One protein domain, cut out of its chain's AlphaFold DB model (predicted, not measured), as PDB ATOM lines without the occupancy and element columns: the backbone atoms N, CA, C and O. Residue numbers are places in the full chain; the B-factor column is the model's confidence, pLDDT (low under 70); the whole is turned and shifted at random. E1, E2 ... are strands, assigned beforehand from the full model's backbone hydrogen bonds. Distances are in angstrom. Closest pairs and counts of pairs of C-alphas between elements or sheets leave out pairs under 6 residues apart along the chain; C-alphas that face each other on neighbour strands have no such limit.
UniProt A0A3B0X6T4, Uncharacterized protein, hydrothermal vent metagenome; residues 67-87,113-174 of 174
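Overview. This is residues 67 to 87 and 113 to 174 of the 174 residues of an uncharacterized protein of hydrothermal vent metagenome (UniProt A0A3B0X6T4). A strongly twisted sheet folds over on itself: its longest strand, E5, folds back, and the last part of E5 forms a hairpin with E6 over one face of the slab of E1, E2, the first part of E5, E4 and E3. The 83 printed residues hold six named strands, E1 to E6 in order, and no named helix: all strand, in one branched antiparallel sheet. It is compact, radius of gyration of the C-alphas 13.1 A, yet elongated, spanning 42 by 23 by 22 A.

Along the chain. E5, residues 139 to 156, bends by 146 degrees at residue 151. E2, residues 75 to 85, is 25.9 A long; E4, 128 to 136, 22.7 A; E6, 162 to 168, 19.3 A. E1 is residues 67 to 71, E3 115 to 118. C-alpha 67 is at (53.981, -16.446, -25.344), C-alpha 168 at (34.114, -15.059, -22.578).

Arrangement. E2 lies on one side of E5, with N 81 and O 142 2.8 A apart; E4, N 134 and O 141 2.8 A, and E6, N 155 and O 164 2.8 A, on the other. E1 pairs with E2, N 71 and O 80 2.9 A; E3 with E4, N 118 and O 131 2.8 A. E3 to E6 form a meander, each strand the antiparallel neighbour of the one before. E4 and E6 are apart.

Size, cuts and confidence. The C-alphas farthest apart, Ala 87 and Gly 174, are 42.8 A apart. Residues 88 to 112 are not printed, a gap of 19.5 A between C-alphas 87 and 113. Of the links printed whole, none is long. The model's pLDDT is under 70 at residues 113 and 171 to 174.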
ATOM      1  N   TYR A  67      54.832 -17.385 -24.621       98.00
ATOM      2  CA  TYR A  67      53.981 -16.446 -25.344       98.00
ATOM      3  C   TYR A  67      54.748 -15.169 -25.755       98.00
ATOM      4  O   TYR A  67      55.423 -14.549 -24.932       98.00
ATOM      5  N   ILE A  68      54.645 -14.771 -27.028       97.62
ATOM      6  CA  ILE A  68      55.253 -13.541 -27.570       97.62
ATOM      7  C   ILE A  68      54.163 -12.536 -27.948       97.62
ATOM      8  O   ILE A  68      54.178 -11.395 -27.493       97.62
ATOM      9  N   SER A  69      53.226 -12.948 -28.799       98.38
ATOM     10  CA  SER A  69      52.131 -12.112 -29.295       98.38
ATOM     11  C   SER A  69      51.010 -12.983 -29.860       98.38
ATOM     12  O   SER A  69      51.163 -14.198 -29.969       98.38
ATOM     13  N   HIS A  70      49.880 -12.382 -30.231       98.62
ATOM     14  CA  HIS A  70      48.811 -13.089 -30.933       98.62
ATOM     15  C   HIS A  70      47.998 -12.160 -31.841       98.62
ATOM     16  O   HIS A  70      48.031 -10.934 -31.695       98.62
ATOM     17  N   ASN A  71      47.264 -12.766 -32.770       98.19
ATOM     18  CA  ASN A  71      46.263 -12.129 -33.616       98.19
ATOM     19  C   ASN A  71      45.064 -13.077 -33.793       98.19
ATOM     20  O   ASN A  71      45.292 -14.267 -34.022       98.19
ATOM     21  N   PRO A  72      43.814 -12.584 -33.752       98.06
ATOM     22  CA  PRO A  72      43.372 -11.212 -33.466       98.06
ATOM     23  C   PRO A  72      43.567 -10.840 -31.994       98.06
ATOM     24  O   PRO A  72      43.933 -11.685 -31.200       98.06
ATOM     25  N   LYS A  73      43.344  -9.578 -31.604       97.31
ATOM     26  CA  LYS A  73      43.631  -9.122 -30.225       97.31
ATOM     27  C   LYS A  73      42.601  -9.525 -29.164       97.31
ATOM     28  O   LYS A  73      42.906  -9.411 -27.983       97.31
ATOM     29  N   LYS A  74      41.360  -9.829 -29.561       95.44
ATOM     30  CA  LYS A  74      40.238 -10.022 -28.620       95.44
ATOM     31  C   LYS A  74      39.171 -10.998 -29.102       95.44
ATOM     32  O   LYS A  74      38.626 -11.725 -28.288       95.44
ATOM     33  N   ILE A  75      38.806 -10.951 -30.386       97.00
ATOM     34  CA  ILE A  75      37.693 -11.739 -30.932       97.00
ATOM     35  C   ILE A  75      38.089 -12.325 -32.283       97.00
ATOM     36  O   ILE A  75      38.628 -11.598 -33.118       97.00
ATOM     37  N   GLY A  76      37.786 -13.602 -32.509       96.94
ATOM     38  CA  GLY A  76      37.918 -14.250 -33.815       96.94
ATOM     39  C   GLY A  76      37.618 -15.745 -33.787       96.94
ATOM     40  O   GLY A  76      37.466 -16.330 -32.719       96.94
ATOM     41  N   LYS A  77      37.536 -16.348 -34.979       96.81
ATOM     42  CA  LYS A  77      37.426 -17.807 -35.174       96.81
ATOM     43  C   LYS A  77      38.777 -18.515 -35.186       96.81
ATOM     44  O   LYS A  77      38.864 -19.701 -34.909       96.81
ATOM     45  N   GLU A  78      39.831 -17.790 -35.532       98.25
ATOM     46  CA  GLU A  78      41.203 -18.286 -35.541       98.25
ATOM     47  C   GLU A  78      42.018 -17.414 -34.597       98.25
ATOM     48  O   GLU A  78      42.006 -16.190 -34.731       98.25
ATOM     49  N   ILE A  79      42.722 -18.033 -33.654       98.38
ATOM     50  CA  ILE A  79      43.652 -17.346 -32.760       98.38
ATOM     51  C   ILE A  79      45.045 -17.861 -33.069       98.38
ATOM     52  O   ILE A  79      45.409 -18.965 -32.670       98.38
ATOM     53  N   ARG A  80      45.842 -17.047 -33.755       98.38
ATOM     54  CA  ARG A  80      47.239 -17.350 -34.049       98.38
ATOM     55  C   ARG A  80      48.131 -16.700 -33.005       98.38
ATOM     56  O   ARG A  80      48.230 -15.476 -32.927       98.38
ATOM     57  N   ILE A  81      48.807 -17.524 -32.219       98.44
ATOM     58  CA  ILE A  81      49.673 -17.134 -31.111       98.44
ATOM     59  C   ILE A  81      51.117 -17.399 -31.515       98.44
ATOM     60  O   ILE A  81      51.510 -18.536 -31.759       98.44
ATOM     61  N   ARG A  82      51.939 -16.356 -31.552       98.25
ATOM     62  CA  ARG A  82      53.379 -16.503 -31.741       98.25
ATOM     63  C   ARG A  82      54.022 -16.918 -30.421       98.25
ATOM     64  O   ARG A  82      53.837 -16.254 -29.396       98.25
ATOM     65  N   VAL A  83      54.815 -17.984 -30.455       96.88
ATOM     66  CA  VAL A  83      55.494 -18.557 -29.286       96.88
ATOM     67  C   VAL A  83      56.994 -18.729 -29.537       96.88
ATOM     68  O   VAL A  83      57.453 -18.828 -30.673       96.88
ATOM     69  N   GLY A  84      57.789 -18.736 -28.470       93.00
ATOM     70  CA  GLY A  84      59.233 -18.974 -28.522       93.00
ATOM     71  C   GLY A  84      59.650 -20.089 -27.573       93.00
ATOM     72  O   GLY A  84      59.154 -20.154 -26.453       93.00
ATOM     73  N   VAL A  85      60.576 -20.949 -27.994       90.31
ATOM     74  CA  VAL A  85      61.117 -22.003 -27.123       90.31
ATOM     75  C   VAL A  85      61.981 -21.365 -26.039       90.31
ATOM     76  O   VAL A  85      62.867 -20.556 -26.327       90.31
ATOM     77  N   VAL A  86      61.739 -21.725 -24.780       87.06
ATOM     78  CA  VAL A  86      62.588 -21.292 -23.667       87.06
ATOM     79  C   VAL A  86      63.804 -22.213 -23.617       87.06
ATOM     80  O   VAL A  86      63.734 -23.326 -23.097       87.06
ATOM     81  N   ALA A  87      64.926 -21.765 -24.181       74.56
ATOM     82  CA  ALA A  87      66.184 -22.496 -24.090       74.56
ATOM     83  C   ALA A  87      66.635 -22.559 -22.624       74.56
ATOM     84  O   ALA A  87      66.810 -21.531 -21.963       74.56
ATOM     85  N   ASN A 113      59.489 -26.750 -40.944       68.88
ATOM     86  CA  ASN A 113      58.149 -27.304 -41.178       68.88
ATOM     87  C   ASN A 113      57.705 -28.437 -40.229       68.88
ATOM     88  O   ASN A 113      57.019 -29.367 -40.655       68.88
ATOM     89  N   LEU A 114      58.035 -28.361 -38.933       83.44
ATOM     90  CA  LEU A 114      57.286 -29.130 -37.933       83.44
ATOM     91  C   LEU A 114      55.837 -28.618 -37.886       83.44
ATOM     92  O   LEU A 114      55.615 -27.431 -37.648       83.44
ATOM     93  N   ARG A 115      54.871 -29.513 -38.113       90.56
ATOM     94  CA  ARG A 115      53.442 -29.276 -37.891       90.56
ATOM     95  C   ARG A 115      52.884 -30.386 -37.015       90.56
ATOM     96  O   ARG A 115      52.941 -31.556 -37.382       90.56
ATOM     97  N   GLU A 116      52.300 -30.000 -35.894       92.06
ATOM     98  CA  GLU A 116      51.560 -30.873 -34.993       92.06
ATOM     99  C   GLU A 116      50.145 -30.345 -34.820       92.06
ATOM    100  O   GLU A 116      49.897 -29.149 -34.953       92.06
ATOM    101  N   SER A 117      49.211 -31.240 -34.525       94.38
ATOM    102  CA  SER A 117      47.818 -30.878 -34.325       94.38
ATOM    103  C   SER A 117      47.172 -31.771 -33.274       94.38
ATOM    104  O   SER A 117      47.471 -32.965 -33.175       94.38
ATOM    105  N   LEU A 118      46.300 -31.167 -32.475       93.94
ATOM    106  CA  LEU A 118      45.465 -31.813 -31.483       93.94
ATOM    107  C   LEU A 118      44.017 -31.376 -31.675       93.94
ATOM    108  O   LEU A 118      43.713 -30.187 -31.733       93.94
ATOM    109  N   THR A 119      43.116 -32.350 -31.682       93.25
ATOM    110  CA  THR A 119      41.676 -32.111 -31.606       93.25
ATOM    111  C   THR A 119      41.189 -32.374 -30.178       93.25
ATOM    112  O   THR A 119      41.666 -33.305 -29.512       93.25
ATOM    113  N   PRO A 120      40.268 -31.551 -29.648       90.06
ATOM    114  CA  PRO A 120      39.726 -31.764 -28.316       90.06
ATOM    115  C   PRO A 120      38.913 -33.061 -28.271       90.06
ATOM    116  O   PRO A 120      38.109 -33.346 -29.152       90.06
ATOM    117  N   ARG A 121      39.111 -33.855 -27.214       84.06
ATOM    118  CA  ARG A 121      38.444 -35.161 -27.039       84.06
ATOM    119  C   ARG A 121      37.071 -35.076 -26.365       84.06
ATOM    120  O   ARG A 121      36.424 -36.101 -26.187       84.06
ATOM    121  N   TYR A 122      36.660 -33.887 -25.934       76.56
ATOM    122  CA  TYR A 122      35.488 -33.686 -25.085       76.56
ATOM    123  C   TYR A 122      34.299 -33.166 -25.895       76.56
ATOM    124  O   TYR A 122      34.474 -32.304 -26.752       76.56
ATOM    125  N   GLU A 123      33.092 -33.637 -25.565       70.31
ATOM    126  CA  GLU A 123      31.835 -33.180 -26.186       70.31
ATOM    127  C   GLU A 123      31.632 -31.668 -26.032       70.31
ATOM    128  O   GLU A 123      31.109 -31.000 -26.921       70.31
ATOM    129  N   PHE A 124      32.111 -31.107 -24.921       76.94
ATOM    130  CA  PHE A 124      32.055 -29.681 -24.660       76.94
ATOM    131  C   PHE A 124      33.397 -29.011 -24.972       76.94
ATOM    132  O   PHE A 124      34.263 -28.888 -24.105       76.94
ATOM    133  N   SER A 125      33.565 -28.581 -26.224       83.06
ATOM    134  CA  SER A 125      34.787 -27.920 -26.699       83.06
ATOM    135  C   SER A 125      34.658 -26.408 -26.871       83.06
ATOM    136  O   SER A 125      35.610 -25.769 -27.306       83.06
ATOM    137  N   PHE A 126      33.497 -25.820 -26.556       88.62
ATOM    138  CA  PHE A 126      33.200 -24.410 -26.851       88.62
ATOM    139  C   PHE A 126      33.355 -24.054 -28.340       88.62
ATOM    140  O   PHE A 126      33.743 -22.942 -28.690       88.62
ATOM    141  N   GLY A 127      33.108 -25.027 -29.220       91.12
ATOM    142  CA  GLY A 127      33.336 -24.872 -30.651       91.12
ATOM    143  C   GLY A 127      34.811 -24.897 -31.052       91.12
ATOM    144  O   GLY A 127      35.087 -24.604 -32.206       91.12
ATOM    145  N   LEU A 128      35.748 -25.237 -30.157       94.88
ATOM    146  CA  LEU A 128      37.134 -25.520 -30.529       94.88
ATOM    147  C   LEU A 128      37.169 -26.779 -31.403       94.88
ATOM    148  O   LEU A 128      36.690 -27.837 -30.981       94.88
ATOM    149  N   ASP A 129      37.757 -26.647 -32.584       94.88
ATOM    150  CA  ASP A 129      37.921 -27.719 -33.566       94.88
ATOM    151  C   ASP A 129      39.329 -28.309 -33.511       94.88
ATOM    152  O   ASP A 129      39.504 -29.527 -33.478       94.88
ATOM    153  N   GLU A 130      40.342 -27.443 -33.471       96.06
ATOM    154  CA  GLU A 130      41.741 -27.839 -33.608       96.06
ATOM    155  C   GLU A 130      42.669 -26.872 -32.868       96.06
ATOM    156  O   GLU A 130      42.445 -25.659 -32.829       96.06
ATOM    157  N   VAL A 131      43.749 -27.420 -32.317       97.19
ATOM    158  CA  VAL A 131      44.931 -26.680 -31.881       97.19
ATOM    159  C   VAL A 131      46.126 -27.188 -32.681       97.19
ATOM    160  O   VAL A 131      46.511 -28.346 -32.525       97.19
ATOM    161  N   SER A 132      46.735 -26.335 -33.504       96.81
ATOM    162  CA  SER A 132      47.932 -26.666 -34.278       96.81
ATOM    163  C   SER A 132      49.173 -25.957 -33.742       96.81
ATOM    164  O   SER A 132      49.108 -24.822 -33.275       96.81
ATOM    165  N   TYR A 133      50.318 -26.627 -33.809       95.62
ATOM    166  CA  TYR A 133      51.635 -26.031 -33.620       95.62
ATOM    167  C   TYR A 133      52.408 -26.123 -34.930       95.62
ATOM    168  O   TYR A 133      52.514 -27.203 -35.505       95.62
ATOM    169  N   GLU A 134      52.960 -25.007 -35.395       93.50
ATOM    170  CA  GLU A 134      53.649 -24.916 -36.678       93.50
ATOM    171  C   GLU A 134      54.910 -24.058 -36.587       93.50
ATOM    172  O   GLU A 134      54.891 -22.958 -36.032       93.50
ATOM    173  N   THR A 135      55.996 -24.531 -37.197       89.69
ATOM    174  CA  THR A 135      57.212 -23.741 -37.411       89.69
ATOM    175  C   THR A 135      57.255 -23.236 -38.851       89.69
ATOM    176  O   THR A 135      57.422 -24.017 -39.788       89.69
ATOM    177  N   VAL A 136      57.160 -21.918 -39.029       87.88
ATOM    178  CA  VAL A 136      57.151 -21.240 -40.331       87.88
ATOM    179  C   VAL A 136      58.258 -20.193 -40.353       87.88
ATOM    180  O   VAL A 136      58.264 -19.275 -39.539       87.88
ATOM    181  N   LEU A 137      59.207 -20.327 -41.287       87.31
ATOM    182  CA  LEU A 137      60.334 -19.393 -41.456       87.31
ATOM    183  C   LEU A 137      61.139 -19.152 -40.158       87.31
ATOM    184  O   LEU A 137      61.605 -18.048 -39.895       87.31
ATOM    185  N   GLY A 138      61.286 -20.193 -39.329       82.44
ATOM    186  CA  GLY A 138      62.001 -20.121 -38.047       82.44
ATOM    187  C   GLY A 138      61.197 -19.510 -36.895       82.44
ATOM    188  O   GLY A 138      61.691 -19.442 -35.770       82.44
ATOM    189  N   GLU A 139      59.955 -19.095 -37.136       88.94
ATOM    190  CA  GLU A 139      59.031 -18.654 -36.098       88.94
ATOM    191  C   GLU A 139      58.038 -19.762 -35.754       88.94
ATOM    192  O   GLU A 139      57.624 -20.529 -36.620       88.94
ATOM    193  N   ASN A 140      57.645 -19.841 -34.481       93.50
ATOM    194  CA  ASN A 140      56.721 -20.864 -34.012       93.50
ATOM    195  C   ASN A 140      55.359 -20.249 -33.715       93.50
ATOM    196  O   ASN A 140      55.257 -19.208 -33.053       93.50
ATOM    197  N   TYR A 141      54.322 -20.932 -34.169       96.75
ATOM    198  CA  TYR A 141      52.941 -20.513 -34.055       96.75
ATOM    199  C   TYR A 141      52.123 -21.621 -33.413       96.75
ATOM    200  O   TYR A 141      52.199 -22.773 -33.821       96.75
ATOM    201  N   LEU A 142      51.333 -21.254 -32.413       97.81
ATOM    202  CA  LEU A 142      50.234 -22.052 -31.898       97.81
ATOM    203  C   LEU A 142      48.942 -21.447 -32.446       97.81
ATOM    204  O   LEU A 142      48.665 -20.278 -32.176       97.81
ATOM    205  N   THR A 143      48.163 -22.204 -33.204       98.44
ATOM    206  CA  THR A 143      46.911 -21.723 -33.794       98.44
ATOM    207  C   THR A 143      45.739 -22.498 -33.219       98.44
ATOM    208  O   THR A 143      45.760 -23.723 -33.190       98.44
ATOM    209  N   LEU A 144      44.722 -21.788 -32.737       98.38
ATOM    210  CA  LEU A 144      43.464 -22.377 -32.293       98.38
ATOM    211  C   LEU A 144      42.377 -22.050 -33.312       98.38
ATOM    212  O   LEU A 144      42.204 -20.880 -33.660       98.38
ATOM    213  N   TYR A 145      41.634 -23.066 -33.732       97.75
ATOM    214  CA  TYR A 145      40.526 -22.949 -34.673       97.75
ATOM    215  C   TYR A 145      39.198 -23.213 -33.970       97.75
ATOM    216  O   TYR A 145      39.037 -24.229 -33.294       97.75
ATOM    217  N   PHE A 146      38.250 -22.297 -34.148       96.12
ATOM    218  CA  PHE A 146      36.905 -22.353 -33.591       96.12
ATOM    219  C   PHE A 146      35.849 -22.299 -34.702       96.12
ATOM    220  O   PHE A 146      35.987 -21.550 -35.674       96.12
ATOM    221  N   LYS A 147      34.738 -23.018 -34.515       93.69
ATOM    222  CA  LYS A 147      33.565 -22.992 -35.410       93.69
ATOM    223  C   LYS A 147      32.968 -21.589 -35.538       93.69
ATOM    224  O   LYS A 147      32.595 -21.141 -36.629       93.69
ATOM    225  N   ASP A 148      32.920 -20.871 -34.420       92.94
ATOM    226  CA  ASP A 148      32.320 -19.547 -34.284       92.94
ATOM    227  C   ASP A 148      33.309 -18.522 -33.729       92.94
ATOM    228  O   ASP A 148      34.383 -18.863 -33.240       92.94
ATOM    229  N   ASN A 149      32.966 -17.235 -33.846       94.94
ATOM    230  CA  ASN A 149      33.787 -16.183 -33.254       94.94
ATOM    231  C   ASN A 149      33.719 -16.302 -31.734       94.94
ATOM    232  O   ASN A 149      32.629 -16.261 -31.166       94.94
ATOM    233  N   VAL A 150      34.878 -16.366 -31.088       94.94
ATOM    234  CA  VAL A 150      34.987 -16.357 -29.629       94.94
ATOM    235  C   VAL A 150      35.647 -15.068 -29.167       94.94
ATOM    236  O   VAL A 150      36.553 -14.565 -29.829       94.94
ATOM    237  N   SER A 151      35.182 -14.519 -28.045       96.44
ATOM    238  CA  SER A 151      35.868 -13.442 -27.323       96.44
ATOM    239  C   SER A 151      36.802 -14.057 -26.297       96.44
ATOM    240  O   SER A 151      36.398 -14.997 -25.611       96.44
ATOM    241  N   PHE A 152      38.037 -13.573 -26.196       97.56
ATOM    242  CA  PHE A 152      39.048 -14.266 -25.417       97.56
ATOM    243  C   PHE A 152      40.132 -13.378 -24.804       97.56
ATOM    244  O   PHE A 152      40.419 -12.271 -25.261       97.56
ATOM    245  N   GLU A 153      40.798 -13.961 -23.811       97.75
ATOM    246  CA  GLU A 153      42.043 -13.500 -23.209       97.75
ATOM    247  C   GLU A 153      43.060 -14.648 -23.152       97.75
ATOM    248  O   GLU A 153      42.702 -15.818 -23.011       97.75
ATOM    249  N   ILE A 154      44.350 -14.321 -23.261       98.19
ATOM    250  CA  ILE A 154      45.437 -15.307 -23.247       98.19
ATOM    251  C   ILE A 154      46.266 -15.131 -21.982       98.19
ATOM    252  O   ILE A 154      46.790 -14.050 -21.714       98.19
ATOM    253  N   VAL A 155      46.437 -16.222 -21.239       98.19
ATOM    254  CA  VAL A 155      47.205 -16.263 -19.994       98.19
ATOM    255  C   VAL A 155      48.298 -17.321 -20.101       98.19
ATOM    256  O   VAL A 155      48.033 -18.511 -20.283       98.19
ATOM    257  N   GLN A 156      49.548 -16.885 -19.975       98.31
ATOM    258  CA  GLN A 156      50.714 -17.763 -19.935       98.31
ATOM    259  C   GLN A 156      50.907 -18.320 -18.519       98.31
ATOM    260  O   GLN A 156      50.963 -17.560 -17.554       98.31
ATOM    261  N   ASP A 157      51.072 -19.638 -18.398       97.31
ATOM    262  CA  ASP A 157      51.480 -20.249 -17.131       97.31
ATOM    263  C   ASP A 157      52.943 -19.886 -16.799       97.31
ATOM    264  O   ASP A 157      53.780 -19.944 -17.711       97.31
ATOM    265  N   PRO A 158      53.288 -19.565 -15.533       95.56
ATOM    266  CA  PRO A 158      54.645 -19.170 -15.138       95.56
ATOM    267  C   PRO A 158      55.738 -20.198 -15.456       95.56
ATOM    268  O   PRO A 158      56.901 -19.831 -15.605       95.56
ATOM    269  N   SER A 159      55.387 -21.483 -15.571       94.75
ATOM    270  CA  SER A 159      56.328 -22.553 -15.928       94.75
ATOM    271  C   SER A 159      56.633 -22.638 -17.426       94.75
ATOM    272  O   SER A 159      57.472 -23.441 -17.830       94.75
ATOM    273  N   TYR A 160      55.935 -21.859 -18.261       95.88
ATOM    274  CA  TYR A 160      55.974 -21.937 -19.726       95.88
ATOM    275  C   TYR A 160      55.495 -23.277 -20.309       95.88
ATOM    276  O   TYR A 160      55.616 -23.512 -21.507       95.88
ATOM    277  N   ARG A 161      54.922 -24.173 -19.496       96.31
ATOM    278  CA  ARG A 161      54.447 -25.495 -19.949       96.31
ATOM    279  C   ARG A 161      52.985 -25.521 -20.373       96.31
ATOM    280  O   ARG A 161      52.480 -26.570 -20.762       96.31
ATOM    281  N   SER A 162      52.299 -24.385 -20.306       97.94
ATOM    282  CA  SER A 162      50.954 -24.265 -20.854       97.94
ATOM    283  C   SER A 162      50.559 -22.827 -21.141       97.94
ATOM    284  O   SER A 162      50.972 -21.916 -20.424       97.94
ATOM    285  N   ILE A 163      49.685 -22.646 -22.124       98.38
ATOM    286  CA  ILE A 163      48.951 -21.402 -22.362       98.38
ATOM    287  C   ILE A 163      47.469 -21.683 -22.126       98.38
ATOM    288  O   ILE A 163      46.957 -22.718 -22.544       98.38
ATOM    289  N   SER A 164      46.791 -20.774 -21.436       98.25
ATOM    290  CA  SER A 164      45.344 -20.827 -21.235       98.25
ATOM    291  C   SER A 164      44.677 -19.746 -22.072       98.25
ATOM    292  O   SER A 164      45.059 -18.581 -21.990       98.25
ATOM    293  N   VAL A 165      43.681 -20.133 -22.861       97.75
ATOM    294  CA  VAL A 165      42.796 -19.217 -23.579       97.75
ATOM    295  C   VAL A 165      41.475 -19.184 -22.823       97.75
ATOM    296  O   VAL A 165      40.748 -20.178 -22.766       97.75
ATOM    297  N   VAL A 166      41.213 -18.056 -22.176       97.19
ATOM    298  CA  VAL A 166      39.986 -17.797 -21.426       97.19
ATOM    299  C   VAL A 166      38.966 -17.257 -22.410       97.19
ATOM    300  O   VAL A 166      39.181 -16.208 -22.999       97.19
ATOM    301  N   LEU A 167      37.879 -17.988 -22.612       95.88
ATOM    302  CA  LEU A 167      36.783 -17.642 -23.501       95.88
ATOM    303  C   LEU A 167      35.673 -16.965 -22.697       95.88
ATOM    304  O   LEU A 167      35.246 -17.485 -21.662       95.88
ATOM    305  N   HIS A 168      35.193 -15.828 -23.187       93.19
ATOM    306  CA  HIS A 168      34.114 -15.059 -22.578       93.19
ATOM    307  C   HIS A 168      32.781 -15.313 -23.274       93.19
ATOM    308  O   HIS A 168      32.739 -15.564 -24.477       93.19
ATOM    309  N   ASP A 169      31.705 -15.168 -22.497       82.56
ATOM    310  CA  ASP A 169      30.316 -15.253 -22.957       82.56
ATOM    311  C   ASP A 169      30.017 -16.537 -23.736       82.56
ATOM    312  O   ASP A 169      29.416 -16.544 -24.813       82.56
ATOM    313  N   VAL A 170      30.497 -17.660 -23.203       71.69
ATOM    314  CA  VAL A 170      30.342 -18.921 -23.905       71.69
ATOM    315  C   VAL A 170      28.925 -19.435 -23.703       71.69
ATOM    316  O   VAL A 170      28.557 -19.928 -22.626       71.69
ATOM    317  N   SER A 171      28.114 -19.279 -24.749       62.22
ATOM    318  CA  SER A 171      26.724 -19.717 -24.752       62.22
ATOM    319  C   SER A 171      26.638 -21.221 -24.475       62.22
ATOM    320  O   SER A 171      27.540 -22.007 -24.780       62.22
ATOM    321  N   LYS A 172      25.549 -21.646 -23.824       54.81
ATOM    322  CA  LYS A 172      25.221 -23.068 -23.685       54.81
ATOM    323  C   LYS A 172      24.893 -23.614 -25.079       54.81
ATOM    324  O   LYS A 172      23.728 -23.663 -25.449       54.81
ATOM    325  N   GLN A 173      25.902 -24.024 -25.837       49.84
ATOM    326  CA  GLN A 173      25.693 -25.081 -26.816       49.84
ATOM    327  C   GLN A 173      25.513 -26.358 -25.988       49.84
ATOM    328  O   GLN A 173      26.462 -26.844 -25.370       49.84
ATOM    329  N   GLY A 174      24.239 -26.707 -25.788       45.25
ATOM    330  CA  GLY A 174      23.789 -27.932 -25.134       45.25
ATOM    331  C   GLY A 174      23.715 -29.089 -26.111       45.25
ATOM    332  O   GLY A 174      23.726 -28.824 -27.335       45.25
TER     333      GLY A 174